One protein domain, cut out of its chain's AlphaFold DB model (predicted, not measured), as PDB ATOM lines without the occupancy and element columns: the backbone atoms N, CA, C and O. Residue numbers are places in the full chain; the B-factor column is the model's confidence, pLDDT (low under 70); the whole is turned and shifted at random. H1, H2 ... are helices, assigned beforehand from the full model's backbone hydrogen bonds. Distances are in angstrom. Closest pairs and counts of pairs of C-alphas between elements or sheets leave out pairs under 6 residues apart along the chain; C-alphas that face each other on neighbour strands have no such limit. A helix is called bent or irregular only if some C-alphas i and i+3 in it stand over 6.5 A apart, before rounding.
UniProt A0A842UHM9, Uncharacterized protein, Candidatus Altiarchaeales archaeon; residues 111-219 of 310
ATOM      1  N   THR A 111      29.014 166.954 234.974       93.06
ATOM      2  CA  THR A 111      29.115 168.412 235.068       93.06
ATOM      3  C   THR A 111      28.793 169.079 233.723       93.06
ATOM      4  O   THR A 111      28.881 168.445 232.664       93.06
ATOM      5  N   PRO A 112      28.441 170.378 233.698       94.31
ATOM      6  CA  PRO A 112      28.293 171.126 232.448       94.31
ATOM      7  C   PRO A 112      29.500 171.016 231.500       94.31
ATOM      8  O   PRO A 112      29.308 170.886 230.290       94.31
ATOM      9  N   MET A 113      30.729 171.033 232.029       93.75
ATOM     10  CA  MET A 113      31.944 170.867 231.220       93.75
ATOM     11  C   MET A 113      32.090 169.460 230.639       93.75
ATOM     12  O   MET A 113      32.446 169.323 229.470       93.75
ATOM     13  N   GLU A 114      31.802 168.416 231.413       94.81
ATOM     14  CA  GLU A 114      31.853 167.034 230.920       94.81
ATOM     15  C   GLU A 114      30.764 166.773 229.879       94.81
ATOM     16  O   GLU A 114      31.042 166.195 228.831       94.81
ATOM     17  N   LEU A 115      29.548 167.285 230.099       95.38
ATOM     18  CA  LEU A 115      28.460 167.211 229.123       95.38
ATOM     19  C   LEU A 115      28.806 167.934 227.815       95.38
ATOM     20  O   LEU A 115      28.473 167.431 226.744       95.38
ATOM     21  N   ASN A 116      29.473 169.094 227.873       95.62
ATOM     22  CA  ASN A 116      29.965 169.770 226.670       95.62
ATOM     23  C   ASN A 116      30.998 168.910 225.930       95.62
ATOM     24  O   ASN A 116      30.836 168.685 224.732       95.62
ATOM     25  N   LYS A 117      32.024 168.412 226.629       94.94
ATOM     26  CA  LYS A 117      33.055 167.558 226.020       94.94
ATOM     27  C   LYS A 117      32.433 166.323 225.370       94.94
ATOM     28  O   LYS A 117      32.739 166.026 224.221       94.94
ATOM     29  N   ALA A 118      31.509 165.663 226.068       95.88
ATOM     30  CA  ALA A 118      30.813 164.497 225.547       95.88
ATOM     31  C   ALA A 118      29.941 164.831 224.325       95.88
ATOM     32  O   ALA A 118      29.931 164.077 223.356       95.88
ATOM     33  N   ALA A 119      29.245 165.974 224.331       96.69
ATOM     34  CA  ALA A 119      28.463 166.436 223.185       96.69
ATOM     35  C   ALA A 119      29.330 166.669 221.942       96.69
ATOM     36  O   ALA A 119      28.963 166.245 220.848       96.69
ATOM     37  N   VAL A 120      30.473 167.340 222.111       95.69
ATOM     38  CA  VAL A 120      31.425 167.605 221.025       95.69
ATOM     39  C   VAL A 120      31.987 166.295 220.474       95.69
ATOM     40  O   VAL A 120      32.007 166.105 219.261       95.69
ATOM     41  N   GLU A 121      32.369 165.370 221.351       95.62
ATOM     42  CA  GLU A 121      32.932 164.081 220.950       95.62
ATOM     43  C   GLU A 121      31.914 163.206 220.200       95.62
ATOM     44  O   GLU A 121      32.218 162.671 219.135       95.62
ATOM     45  N   LEU A 122      30.664 163.136 220.671       96.69
ATOM     46  CA  LEU A 122      29.591 162.448 219.943       96.69
ATOM     47  C   LEU A 122      29.359 163.058 218.552       96.69
ATOM     48  O   LEU A 122      29.143 162.333 217.580       96.69
ATOM     49  N   ASN A 123      29.418 164.384 218.434       95.31
ATOM     50  CA  ASN A 123      29.286 165.052 217.142       95.31
ATOM     51  C   ASN A 123      30.445 164.675 216.199       95.31
ATOM     52  O   ASN A 123      30.203 164.297 215.054       95.31
ATOM     53  N   HIS A 124      31.688 164.660 216.696       95.12
ATOM     54  CA  HIS A 124      32.852 164.193 215.930       95.12
ATOM     55  C   HIS A 124      32.729 162.730 215.475       95.12
ATOM     56  O   HIS A 124      33.186 162.384 214.387       95.12
ATOM     57  N   MET A 125      32.058 161.880 216.258       95.12
ATOM     58  CA  MET A 125      31.739 160.493 215.888       95.12
ATOM     59  C   MET A 125      30.606 160.365 214.850       95.12
ATOM     60  O   MET A 125      30.276 159.246 214.444       95.12
ATOM     61  N   GLY A 126      30.007 161.482 214.423       96.31
ATOM     62  CA  GLY A 126      28.979 161.550 213.385       96.31
ATOM     63  C   GLY A 126      27.533 161.483 213.886       96.31
ATOM     64  O   GLY A 126      26.622 161.398 213.061       96.31
ATOM     65  N   PHE A 127      27.293 161.521 215.202       96.94
ATOM     66  CA  PHE A 127      25.932 161.562 215.743       96.94
ATOM     67  C   PHE A 127      25.272 162.919 215.472       96.94
ATOM     68  O   PHE A 127      25.885 163.977 215.618       96.94
ATOM     69  N   LYS A 128      23.987 162.903 215.109       97.06
ATOM     70  CA  LYS A 128      23.202 164.129 214.889       97.06
ATOM     71  C   LYS A 128      22.762 164.728 216.220       97.06
ATOM     72  O   LYS A 128      22.484 163.995 217.160       97.06
ATOM     73  N   ASP A 129      22.543 166.042 216.270       96.06
ATOM     74  CA  ASP A 129      22.128 166.757 217.494       96.06
ATOM     75  C   ASP A 129      20.948 166.118 218.243       96.06
ATOM     76  O   ASP A 129      20.904 166.143 219.471       96.06
ATOM     77  N   LYS A 130      19.987 165.528 217.523       96.12
ATOM     78  CA  LYS A 130      18.875 164.802 218.147       96.12
ATOM     79  C   LYS A 130      19.365 163.572 218.925       96.12
ATOM     80  O   LYS A 130      18.987 163.400 220.077       96.12
ATOM     81  N   GLU A 131      20.224 162.766 218.313       96.44
ATOM     82  CA  GLU A 131      20.805 161.556 218.909       96.44
ATOM     83  C   GLU A 131      21.760 161.916 220.052       96.44
ATOM     84  O   GLU A 131      21.759 161.262 221.090       96.44
ATOM     85  N   VAL A 132      22.533 162.998 219.897       97.19
ATOM     86  CA  VAL A 132      23.400 163.531 220.956       97.19
ATOM     87  C   VAL A 132      22.568 163.939 222.173       97.19
ATOM     88  O   VAL A 132      22.880 163.544 223.293       97.19
ATOM     89  N   ALA A 133      21.483 164.694 221.971       96.19
ATOM     90  CA  ALA A 133      20.600 165.115 223.057       96.19
ATOM     91  C   ALA A 133      19.967 163.917 223.787       96.19
ATOM     92  O   ALA A 133      19.923 163.909 225.018       96.19
ATOM     93  N   GLU A 134      19.525 162.902 223.038       94.56
ATOM     94  CA  GLU A 134      18.968 161.658 223.578       94.56
ATOM     95  C   GLU A 134      20.007 160.882 224.401       94.56
ATOM     96  O   GLU A 134      19.739 160.554 225.556       94.56
ATOM     97  N   ARG A 135      21.216 160.662 223.865       94.50
ATOM     98  CA  ARG A 135      22.304 159.947 224.561       94.50
ATOM     99  C   ARG A 135      22.769 160.651 225.830       94.50
ATOM    100  O   ARG A 135      23.044 159.992 226.824       94.50
ATOM    101  N   LEU A 136      22.836 161.981 225.813       94.06
ATOM    102  CA  LEU A 136      23.198 162.777 226.989       94.06
ATOM    103  C   LEU A 136      22.036 162.968 227.971       94.06
ATOM    104  O   LEU A 136      22.231 163.563 229.032       94.06
ATOM    105  N   ASN A 137      20.827 162.516 227.621       93.31
ATOM    106  CA  ASN A 137      19.604 162.751 228.382       93.31
ATOM    107  C   ASN A 137      19.383 164.248 228.698       93.31
ATOM    108  O   ASN A 137      19.090 164.652 229.828       93.31
ATOM    109  N   VAL A 138      19.557 165.104 227.686       92.62
ATOM    110  CA  VAL A 138      19.350 166.556 227.783       92.62
ATOM    111  C   VAL A 138      18.351 167.044 226.745       92.62
ATOM    112  O   VAL A 138      18.136 166.436 225.702       92.62
ATOM    113  N   THR A 139      17.738 168.200 226.996       94.75
ATOM    114  CA  THR A 139      16.866 168.817 225.991       94.75
ATOM    115  C   THR A 139      17.692 169.370 224.821       94.75
ATOM    116  O   THR A 139      18.806 169.854 225.044       94.75
ATOM    117  N   PRO A 140      17.139 169.436 223.592       94.19
ATOM    118  CA  PRO A 140      17.821 170.069 222.456       94.19
ATOM    119  C   PRO A 140      18.230 171.522 222.735       94.19
ATOM    120  O   PRO A 140      19.255 172.003 222.259       94.19
ATOM    121  N   HIS A 141      17.443 172.232 223.549       93.31
ATOM    122  CA  HIS A 141      17.783 173.581 223.989       93.31
ATOM    123  C   HIS A 141      19.029 173.596 224.886       93.31
ATOM    124  O   HIS A 141      19.902 174.440 224.703       93.31
ATOM    125  N   ARG A 142      19.134 172.668 225.848       94.50
ATOM    126  CA  ARG A 142      20.325 172.554 226.702       94.50
ATOM    127  C   ARG A 142      21.548 172.136 225.891       94.50
ATOM    128  O   ARG A 142      22.597 172.729 226.095       94.50
ATOM    129  N   LEU A 143      21.404 171.211 224.938       96.06
ATOM    130  CA  LEU A 143      22.496 170.812 224.042       96.06
ATOM    131  C   LEU A 143      23.115 172.019 223.320       96.06
ATOM    132  O   LEU A 143      24.330 172.194 223.337       96.06
ATOM    133  N   LYS A 144      22.284 172.919 222.779       94.12
ATOM    134  CA  LYS A 144      22.770 174.161 222.155       94.12
ATOM    135  C   LYS A 144      23.582 175.031 223.115       94.12
ATOM    136  O   LYS A 144      24.601 175.570 222.706       94.12
ATOM    137  N   ARG A 145      23.158 175.161 224.380       94.25
ATOM    138  CA  ARG A 145      23.923 175.908 225.401       94.25
ATOM    139  C   ARG A 145      25.250 175.235 225.723       94.25
ATOM    140  O   ARG A 145      26.243 175.925 225.900       94.25
ATOM    141  N   LEU A 146      25.275 173.903 225.774       95.25
ATOM    142  CA  LEU A 146      26.507 173.155 226.004       95.25
ATOM    143  C   LEU A 146      27.521 173.435 224.895       95.25
ATOM    144  O   LEU A 146      28.652 173.761 225.221       95.25
ATOM    145  N   TYR A 147      27.141 173.401 223.614       94.44
ATOM    146  CA  TYR A 147      28.070 173.704 222.513       94.44
ATOM    147  C   TYR A 147      28.671 175.119 222.567       94.44
ATOM    148  O   TYR A 147      29.809 175.320 222.140       94.44
ATOM    149  N   VAL A 148      27.948 176.095 223.125       92.25
ATOM    150  CA  VAL A 148      28.468 177.461 223.315       92.25
ATOM    151  C   VAL A 148      29.678 177.468 224.257       92.25
ATOM    152  O   VAL A 148      30.633 178.197 224.014       92.25
ATOM    153  N   LEU A 149      29.704 176.604 225.277       92.81
ATOM    154  CA  LEU A 149      30.805 176.550 226.251       92.81
ATOM    155  C   LEU A 149      32.158 176.232 225.595       92.81
ATOM    156  O   LEU A 149      33.171 176.822 225.959       92.81
ATOM    157  N   SER A 150      32.182 175.343 224.596       88.00
ATOM    158  CA  SER A 150      33.407 175.037 223.842       88.00
ATOM    159  C   SER A 150      33.859 176.180 222.930       88.00
ATOM    160  O   SER A 150      35.055 176.333 222.708       88.00
ATOM    161  N   GLN A 151      32.923 176.981 222.411       86.94
ATOM    162  CA  GLN A 151      33.229 178.120 221.536       86.94
ATOM    163  C   GLN A 151      33.841 179.282 222.326       86.94
ATOM    164  O   GLN A 151      34.721 179.978 221.830       86.94
ATOM    165  N   ASP A 152      33.406 179.447 223.573       88.69
ATOM    166  CA  ASP A 152      33.765 180.571 224.432       88.69
ATOM    167  C   ASP A 152      34.831 180.236 225.485       88.69
ATOM    168  O   ASP A 152      35.058 181.032 226.392       88.69
ATOM    169  N   LYS A 153      35.514 179.087 225.399       79.81
ATOM    170  CA  LYS A 153      36.407 178.586 226.465       79.81
ATOM    171  C   LYS A 153      37.408 179.625 227.002       79.81
ATOM    172  O   LYS A 153      37.687 179.630 228.194       79.81
ATOM    173  N   ASN A 154      37.919 180.509 226.143       85.81
ATOM    174  CA  ASN A 154      38.891 181.546 226.518       85.81
ATOM    175  C   ASN A 154      38.259 182.810 227.130       85.81
ATOM    176  O   ASN A 154      38.982 183.647 227.652       85.81
ATOM    177  N   ARG A 155      36.935 182.970 227.034       91.31
ATOM    178  CA  ARG A 155      36.173 184.114 227.562       91.31
ATOM    179  C   ARG A 155      35.528 183.825 228.911       91.31
ATOM    180  O   ARG A 155      35.123 184.760 229.592       91.31
ATOM    181  N   ILE A 156      35.384 182.552 229.280       93.25
ATOM    182  CA  ILE A 156      34.780 182.155 230.553       93.25
ATOM    183  C   ILE A 156      35.774 182.471 231.682       93.25
ATOM    184  O   ILE A 156      36.868 181.903 231.688       93.25
ATOM    185  N   PRO A 157      35.421 183.334 232.655       94.06
ATOM    186  CA  PRO A 157      36.310 183.635 233.771       94.06
ATOM    187  C   PRO A 157      36.628 182.387 234.612       94.06
ATOM    188  O   PRO A 157      35.766 181.514 234.744       94.06
ATOM    189  N   PRO A 158      37.804 182.314 235.266       93.75
ATOM    190  CA  PRO A 158      38.197 181.157 236.079       93.75
ATOM    191  C   PRO A 158      37.169 180.752 237.145       93.75
ATOM    192  O   PRO A 158      36.899 179.565 237.299       93.75
ATOM    193  N   ALA A 159      36.537 181.723 237.814       93.88
ATOM    194  CA  ALA A 159      35.495 181.462 238.811       93.88
ATOM    195  C   ALA A 159      34.272 180.744 238.207       93.88
ATOM    196  O   ALA A 159      33.732 179.812 238.795       93.88
ATOM    197  N   ALA A 160      33.868 181.115 236.987       94.88
ATOM    198  CA  ALA A 160      32.802 180.414 236.278       94.88
ATOM    199  C   ALA A 160      33.242 179.017 235.817       94.88
ATOM    200  O   ALA A 160      32.429 178.098 235.842       94.88
ATOM    201  N   ILE A 161      34.504 178.832 235.406       94.19
ATOM    202  CA  ILE A 161      35.033 177.506 235.038       94.19
ATOM    203  C   ILE A 161      34.957 176.550 236.232       94.19
ATOM    204  O   ILE A 161      34.480 175.431 236.063       94.19
ATOM    205  N   GLU A 162      35.376 176.997 237.417       93.31
ATOM    206  CA  GLU A 162      35.318 176.196 238.644       93.31
ATOM    207  C   GLU A 162      33.883 175.733 238.938       93.31
ATOM    208  O   GLU A 162      33.631 174.551 239.160       93.31
ATOM    209  N   GLU A 163      32.910 176.642 238.855       94.31
ATOM    210  CA  GLU A 163      31.497 176.315 239.057       94.31
ATOM    211  C   GLU A 163      30.919 175.404 237.961       94.31
ATOM    212  O   GLU A 163      30.109 174.522 238.249       94.31
ATOM    213  N   LEU A 164      31.350 175.553 236.705       94.56
ATOM    214  CA  LEU A 164      30.937 174.689 235.588       94.56
ATOM    215  C   LEU A 164      31.539 173.271 235.661       94.56
ATOM    216  O   LEU A 164      31.095 172.388 234.919       94.56
ATOM    217  N   GLN A 165      32.535 173.057 236.523       92.81
ATOM    218  CA  GLN A 165      33.122 171.752 236.849       92.81
ATOM    219  C   GLN A 165      32.467 171.090 238.073       92.81
ATOM    220  O   GLN A 165      32.848 169.980 238.444       92.81
ATOM    221  N   LYS A 166      31.461 171.727 238.685       91.00
ATOM    222  CA  LYS A 166      30.683 171.160 239.795       91.00
ATOM    223  C   LYS A 166      29.396 170.492 239.286       91.00
ATOM    224  O   LYS A 166      28.905 170.838 238.202       91.00
ATOM    225  N   PRO A 167      28.830 169.520 240.032       87.62
ATOM    226  CA  PRO A 167      27.486 169.017 239.777       87.62
ATOM    227  C   PRO A 167      26.492 170.165 239.749       87.62
ATOM    228  O   PRO A 167      26.662 171.176 240.430       87.62
ATOM    229  N   ARG A 168      25.417 170.004 238.984       86.12
ATOM    230  CA  ARG A 168      24.439 171.078 238.804       86.12
ATOM    231  C   ARG A 168      23.797 171.511 240.125       86.12
ATOM    232  O   ARG A 168      23.447 172.676 240.263       86.12
ATOM    233  N   GLU A 169      23.609 170.576 241.043       85.62
ATOM    234  CA  GLU A 169      22.976 170.770 242.345       85.62
ATOM    235  C   GLU A 169      23.872 171.536 243.330       85.62
ATOM    236  O   GLU A 169      23.360 172.182 244.239       85.62
ATOM    237  N   GLU A 170      25.189 171.482 243.135       88.19
ATOM    238  CA  GLU A 170      26.193 172.134 243.988       88.19
ATOM    239  C   GLU A 170      26.724 173.437 243.372       88.19
ATOM    240  O   GLU A 170      27.330 174.259 244.056       88.19
ATOM    241  N   SER A 171      26.504 173.618 242.070       91.81
ATOM    242  CA  SER A 171      27.030 174.724 241.283       91.81
ATOM    243  C   SER A 171      26.172 175.986 241.393       91.81
ATOM    244  O   SER A 171      24.965 175.979 241.129       91.81
ATOM    245  N   LYS A 172      26.824 177.111 241.680       93.31
ATOM    246  CA  LYS A 172      26.229 178.455 241.702       93.31
ATOM    247  C   LYS A 172      26.168 179.087 240.311       93.31
ATOM    248  O   LYS A 172      25.428 180.045 240.097       93.31
ATOM    249  N   PHE A 173      26.906 178.542 239.340       95.44
ATOM    250  CA  PHE A 173      26.978 179.058 237.975       95.44
ATOM    251  C   PHE A 173      26.927 177.930 236.931       95.44
ATOM    252  O   PHE A 173      27.720 177.002 236.921       95.44
ATOM    253  N   THR A 174      26.016 178.037 235.964       94.56
ATOM    254  CA  THR A 174      25.652 176.924 235.062       94.56
ATOM    255  C   THR A 174      25.664 177.340 233.593       94.56
ATOM    256  O   THR A 174      25.715 178.529 233.274       94.56
ATOM    257  N   ASP A 175      25.508 176.375 232.677       94.12
ATOM    258  CA  ASP A 175      25.389 176.619 231.230       94.12
ATOM    259  C   ASP A 175      24.259 177.608 230.868       94.12
ATOM    260  O   ASP A 175      24.319 178.306 229.857       94.12
ATOM    261  N   ALA A 176      23.234 177.718 231.721       93.81
ATOM    262  CA  ALA A 176      22.151 178.685 231.560       93.81
ATOM    263  C   ALA A 176      22.575 180.133 231.856       93.81
ATOM    264  O   ALA A 176      22.050 181.049 231.223       93.81
ATOM    265  N   HIS A 177      23.495 180.333 232.804       95.44
ATOM    266  CA  HIS A 177      24.059 181.645 233.117       95.44
ATOM    267  C   HIS A 177      24.981 182.098 231.986       95.44
ATOM    268  O   HIS A 177      24.767 183.172 231.424       95.44
ATOM    269  N   TRP A 178      25.922 181.236 231.575       95.69
ATOM    270  CA  TRP A 178      26.858 181.549 230.490       95.69
ATOM    271  C   TRP A 178      26.143 181.933 229.190       95.69
ATOM    272  O   TRP A 178      26.483 182.928 228.554       95.69
ATOM    273  N   GLN A 179      25.070 181.216 228.841       93.44
ATOM    274  CA  GLN A 179      24.257 181.509 227.658       93.44
ATOM    275  C   GLN A 179      23.778 182.968 227.578       93.44
ATOM    276  O   GLN A 179      23.562 183.475 226.477       93.44
ATOM    277  N   LYS A 180      23.571 183.632 228.720       93.88
ATOM    278  CA  LYS A 180      23.125 185.029 228.782       93.88
ATOM    279  C   LYS A 180      24.270 186.035 228.747       93.88
ATOM    280  O   LYS A 180      24.030 187.185 228.399       93.88
ATOM    281  N   LEU A 181      25.484 185.603 229.076       93.62
ATOM    282  CA  LEU A 181      26.689 186.432 229.073       93.62
ATOM    283  C   LEU A 181      27.463 186.342 227.755       93.62
ATOM    284  O   LEU A 181      28.222 187.248 227.438       93.62
ATOM    285  N   ARG A 182      27.237 185.297 226.946       89.62
ATOM    286  CA  ARG A 182      28.026 185.013 225.735       89.62
ATOM    287  C   ARG A 182      28.148 186.174 224.737       89.62
ATOM    288  O   ARG A 182      29.112 186.225 223.987       89.62
ATOM    289  N   ASN A 183      27.182 187.092 224.679       90.31
ATOM    290  CA  ASN A 183      27.188 188.207 223.721       90.31
ATOM    291  C   ASN A 183      27.738 189.515 224.329       90.31
ATOM    292  O   ASN A 183      27.604 190.563 223.710       90.31
ATOM    293  N   ILE A 184      28.288 189.475 225.547       91.06
ATOM    294  CA  ILE A 184      28.887 190.639 226.209       91.06
ATOM    295  C   ILE A 184      30.382 190.648 225.901       91.06
ATOM    296  O   ILE A 184      31.105 189.726 226.280       91.06
ATOM    297  N   ASP A 185      30.839 191.678 225.197       88.69
ATOM    298  CA  ASP A 185      32.234 191.777 224.752       88.69
ATOM    299  C   ASP A 185      33.181 192.273 225.854       88.69
ATOM    300  O   ASP A 185      34.368 191.956 225.834       88.69
ATOM    301  N   ASP A 186      32.671 193.046 226.815       90.38
ATOM    302  CA  ASP A 186      33.476 193.627 227.889       90.38
ATOM    303  C   ASP A 186      33.816 192.576 228.960       90.38
ATOM    304  O   ASP A 186      32.957 192.117 229.718       90.38
ATOM    305  N   GLU A 187      35.092 192.196 229.019       91.06
ATOM    306  CA  GLU A 187      35.606 191.176 229.934       91.06
ATOM    307  C   GLU A 187      35.444 191.567 231.411       91.06
ATOM    308  O   GLU A 187      35.153 190.707 232.247       91.06
ATOM    309  N   GLN A 188      35.564 192.859 231.743       89.25
ATOM    310  CA  GLN A 188      35.397 193.332 233.115       89.25
ATOM    311  C   GLN A 188      33.927 193.260 233.540       89.25
ATOM    312  O   GLN A 188      33.641 192.826 234.656       89.25
ATOM    313  N   VAL A 189      32.992 193.610 232.649       92.00
ATOM    314  CA  VAL A 189      31.551 193.421 232.893       92.00
ATOM    315  C   VAL A 189      31.237 191.940 233.101       92.00
ATOM    316  O   VAL A 189      30.554 191.595 234.064       92.00
ATOM    317  N   VAL A 190      31.742 191.050 232.236       93.94
ATOM    318  CA  VAL A 190      31.517 189.599 232.367       93.94
ATOM    319  C   VAL A 190      32.027 189.094 233.714       93.94
ATOM    320  O   VAL A 190      31.296 188.386 234.406       93.94
ATOM    321  N   LYS A 191      33.244 189.483 234.108       93.38
ATOM    322  CA  LYS A 191      33.835 189.098 235.392       93.38
ATOM    323  C   LYS A 191      32.995 189.579 236.578       93.38
ATOM    324  O   LYS A 191      32.593 188.758 237.395       93.38
ATOM    325  N   ASP A 192      32.658 190.866 236.629       87.94
ATOM    326  CA  ASP A 192      31.862 191.456 237.714       87.94
ATOM    327  C   ASP A 192      30.472 190.803 237.838       87.94
ATOM    328  O   ASP A 192      29.956 190.622 238.943       87.94
ATOM    329  N   VAL A 193      29.848 190.448 236.708       93.19
ATOM    330  CA  VAL A 193      28.551 189.760 236.696       93.19
ATOM    331  C   VAL A 193      28.687 188.312 237.166       93.19
ATOM    332  O   VAL A 193      27.831 187.852 237.919       93.19
ATOM    333  N   VAL A 194      29.738 187.593 236.755       94.94
ATOM    334  CA  VAL A 194      30.022 186.231 237.238       94.94
ATOM    335  C   VAL A 194      30.227 186.230 238.751       94.94
ATOM    336  O   VAL A 194      29.556 185.459 239.436       94.94
ATOM    337  N   ASP A 195      31.068 187.127 239.268       90.75
ATOM    338  CA  ASP A 195      31.333 187.252 240.705       90.75
ATOM    339  C   ASP A 195      30.029 187.541 241.469       90.75
ATOM    340  O   ASP A 195      29.707 186.869 242.448       90.75
ATOM    341  N   PHE A 196      29.194 188.457 240.961       91.06
ATOM    342  CA  PHE A 196      27.889 188.744 241.562       91.06
ATOM    343  C   PHE A 196      26.941 187.535 241.548       91.06
ATOM    344  O   PHE A 196      26.249 187.293 242.539       91.06
ATOM    345  N   ILE A 197      26.880 186.782 240.441       93.56
ATOM    346  CA  ILE A 197      26.038 185.580 240.341       93.56
ATOM    347  C   ILE A 197      26.450 184.557 241.399       93.56
ATOM    348  O   ILE A 197      25.573 184.010 242.064       93.56
ATOM    349  N   ILE A 198      27.754 184.330 241.569       92.06
ATOM    350  CA  ILE A 198      28.298 183.359 242.523       92.06
ATOM    351  C   ILE A 198      28.067 183.828 243.967       92.06
ATOM    352  O   ILE A 198      27.571 183.059 244.789       92.06
ATOM    353  N   ASP A 199      28.343 185.097 244.275       86.31
ATOM    354  CA  ASP A 199      28.207 185.653 245.628       86.31
ATOM    355  C   ASP A 199      26.755 185.747 246.103       86.31
ATOM    356  O   ASP A 199      26.470 185.646 247.300       86.31
ATOM    357  N   LYS A 200      25.830 186.023 245.179       87.94
ATOM    358  CA  LYS A 200      24.408 186.239 245.481       87.94
ATOM    359  C   LYS A 200      23.514 185.079 245.070       87.94
ATOM    360  O   LYS A 200      22.304 185.193 245.235       87.94
ATOM    361  N   GLU A 201      24.093 184.006 244.533       89.75
ATOM    362  CA  GLU A 201      23.386 182.813 244.047       89.75
ATOM    363  C   GLU A 201      22.205 183.186 243.135       89.75
ATOM    364  O   GLU A 201      21.080 182.694 243.251       89.75
ATOM    365  N   CYS A 202      22.457 184.142 242.236       89.38
ATOM    366  CA  CYS A 202      21.415 184.719 241.397       89.38
ATOM    367  C   CYS A 202      20.938 183.704 240.361       89.38
ATOM    368  O   CYS A 202      21.764 183.110 239.676       89.38
ATOM    369  N   PRO A 203      19.622 183.542 240.148       90.69
ATOM    370  CA  PRO A 203      19.135 182.584 239.172       90.69
ATOM    371  C   PRO A 203      19.375 183.088 237.736       90.69
ATOM    372  O   PRO A 203      19.340 184.298 237.481       90.69
ATOM    373  N   PRO A 204      19.460 182.186 236.734       90.12
ATOM    374  CA  PRO A 204      19.744 182.572 235.355       90.12
ATOM    375  C   PRO A 204      18.775 183.618 234.807       90.12
ATOM    376  O   PRO A 204      19.151 184.449 233.988       90.12
ATOM    377  N   ARG A 205      17.504 183.600 235.231       89.25
ATOM    378  CA  ARG A 205      16.487 184.559 234.770       89.25
ATOM    379  C   ARG A 205      16.868 186.020 235.038       89.25
ATOM    380  O   ARG A 205      16.617 186.830 234.151       89.25
ATOM    381  N   ASP A 206      17.580 186.299 236.128       89.75
ATOM    382  CA  ASP A 206      17.867 187.659 236.605       89.75
ATOM    383  C   ASP A 206      19.183 188.229 236.051       89.75
ATOM    384  O   ASP A 206      19.409 189.436 236.121       89.75
ATOM    385  N   VAL A 207      20.013 187.394 235.407       91.75
ATOM    386  CA  VAL A 207      21.293 187.796 234.789       91.75
ATOM    387  C   VAL A 207      21.190 189.063 233.921       91.75
ATOM    388  O   VAL A 207      22.029 189.939 234.097       91.75
ATOM    389  N   PRO A 208      20.180 189.256 233.042       92.31
ATOM    390  CA  PRO A 208      20.093 190.474 232.232       92.31
ATOM    391  C   PRO A 208      19.934 191.754 233.066       92.31
ATOM    392  O   PRO A 208      20.411 192.813 232.670       92.31
ATOM    393  N   THR A 209      19.275 191.667 234.225       91.00
ATOM    394  CA  THR A 209      19.134 192.792 235.161       91.00
ATOM    395  C   THR A 209      20.460 193.080 235.859       91.00
ATOM    396  O   THR A 209      20.832 194.245 236.000       91.00
ATOM    397  N   VAL A 210      21.196 192.031 236.244       90.31
ATOM    398  CA  VAL A 210      22.533 192.154 236.845       90.31
ATOM    399  C   VAL A 210      23.508 192.817 235.870       90.31
ATOM    400  O   VAL A 210      24.177 193.772 236.253       90.31
ATOM    401  N   VAL A 211      23.520 192.385 234.604       91.81
ATOM    402  CA  VAL A 211      24.357 192.971 233.539       91.81
ATOM    403  C   VAL A 211      24.128 194.479 233.429       91.81
ATOM    404  O   VAL A 211      25.074 195.245 233.587       91.81
ATOM    405  N   LYS A 212      22.869 194.919 233.287       90.00
ATOM    406  CA  LYS A 212      22.527 196.352 233.215       90.00
ATOM    407  C   LYS A 212      22.992 197.136 234.446       90.00
ATOM    408  O   LYS A 212      23.412 198.286 234.334       90.00
ATOM    409  N   GLY A 213      22.887 196.534 235.632       86.62
ATOM    410  CA  GLY A 213      23.349 197.143 236.880       86.62
ATOM    411  C   GLY A 213      24.867 197.338 236.913       86.62
ATOM    412  O   GLY A 213      25.339 198.401 237.319       86.62
ATOM    413  N   VAL A 214      25.621 196.338 236.451       84.88
ATOM    414  CA  VAL A 214      27.089 196.373 236.376       84.88
ATOM    415  C   VAL A 214      27.571 197.361 235.312       84.88
ATOM    416  O   VAL A 214      28.415 198.198 235.621       84.88
ATOM    417  N   GLU A 215      26.994 197.344 234.107       87.94
ATOM    418  CA  GLU A 215      27.324 198.286 233.022       87.94
ATOM    419  C   GLU A 215      27.140 199.743 233.469       87.94
ATOM    420  O   GLU A 215      28.046 200.568 233.321       87.94
ATOM    421  N   LYS A 216      26.009 200.045 234.128       86.69
ATOM    422  CA  LYS A 216      25.737 201.373 234.694       86.69
ATOM    423  C   LYS A 216      26.759 201.769 235.764       86.69
ATOM    424  O   LYS A 216      27.158 202.929 235.822       86.69
ATOM    425  N   ARG A 217      27.176 200.829 236.621       82.56
ATOM    426  CA  ARG A 217      28.180 201.074 237.671       82.56
ATOM    427  C   ARG A 217      29.562 201.363 237.086       82.56
ATOM    428  O   ARG A 217      30.262 202.223 237.610       82.56
ATOM    429  N   LEU A 218      29.948 200.653 236.028       79.81
ATOM    430  CA  LEU A 218      31.251 200.797 235.374       79.81
ATOM    431  C   LEU A 218      31.305 201.969 234.380       79.81
ATOM    432  O   LEU A 218      32.352 202.220 233.791       79.81
ATOM    433  N   GLY A 219      30.200 202.699 234.190       70.88
ATOM    434  CA  GLY A 219      30.127 203.781 233.206       70.88
ATOM    435  C   GLY A 219      30.220 203.283 231.760       70.88
ATOM    436  O   GLY A 219      30.510 204.066 230.857       70.88
TER     437      GLY A 219
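What this domain is: This is residues 111 to 219 of the 310 residues of an uncharacterized protein of Candidatus Altiarchaeales archaeon (UniProt A0A842UHM9). Two groups of crossed helices make the two ends of an elongated body: the longest helix, H7, crosses H6 at one end, and H1, H2 and H3 form a triangle at the other. The short H5 bridges them in the middle, touching H3 and H7, with short H4 near it. The printed part has 109 residues with seven named helices, H1 to H7 in chain order, and no named strand; the class is all helix. It is compact by its radius of gyration of the C-alphas, 14.4 A, and spans 47 by 27 by 22 A.

Where its parts are: Find C-alpha 204 at (19.744, 182.572, 235.355); from there H7 runs 21.6 A to C-alpha 218 at (31.251, 200.797, 235.374). It is irregular: C-alphas 205 and 208 are 7.4 A apart. Before it come H6, residues 187 to 200, 19.8 A, H5, residues 175 to 181, and H4, residues 158 to 164. H3 is residues 140 to 151, 17.4 A, and H2 residues 129 to 135. H1, residues 112 to 124, 18.5 A, begins at C-alpha 112, (28.293, 171.126, 232.448).

How they stand to each other: Look first at the hub, H3, which touches H1, H2 and H5. Its closest C-alphas to H1, Asn 116 and Leu 146, are 4.9 A apart, the lines about perpendicular at 88 degrees. With residues 140 to 143 alone it touches H2, at Ala 133 and Pro 140, closest C-alphas 5.7 A apart. H1 touches H2 with residues 119 to 123 alone, the C-alphas of Ala 119 and Val 132 closest at 6.2 A. H3 touches H5 at a steep tilt of 62 degrees, C-alphas Arg 145 and Gln 179 closest at 6.0 A. H7 touches H5 with residues 204 to 208 alone, at a shallow tilt of 32 degrees, His 177 and Pro 204 having the closest C-alphas, 4.9 A. H7 touches H6 at a steep tilt of 54 degrees, opposite ways, C-alphas Val 193 and Val 211 closest at 6.2 A. H4 and H6 only just touch, with 3 pairs of C-alphas within 8 A, the closest Ala 160 and Val 194 at 6.5 A; H6 does so with residues 194 to 195 alone. H3 and H4 are apart. Each O i to N i+4 pair is within hydrogen-bond range in H1, H2, H4 and H6, against 5 of 8 in H3, 2 of 3 in H5 and 9 of 11 in H7.

The domain as a whole: The farthest C-alphas, Gly 126 and Gly 219, are 46.7 A apart. The printed part has no cut, and no link is long. Mean pLDDT of the printed part is 92.0; no printed residue is under 70.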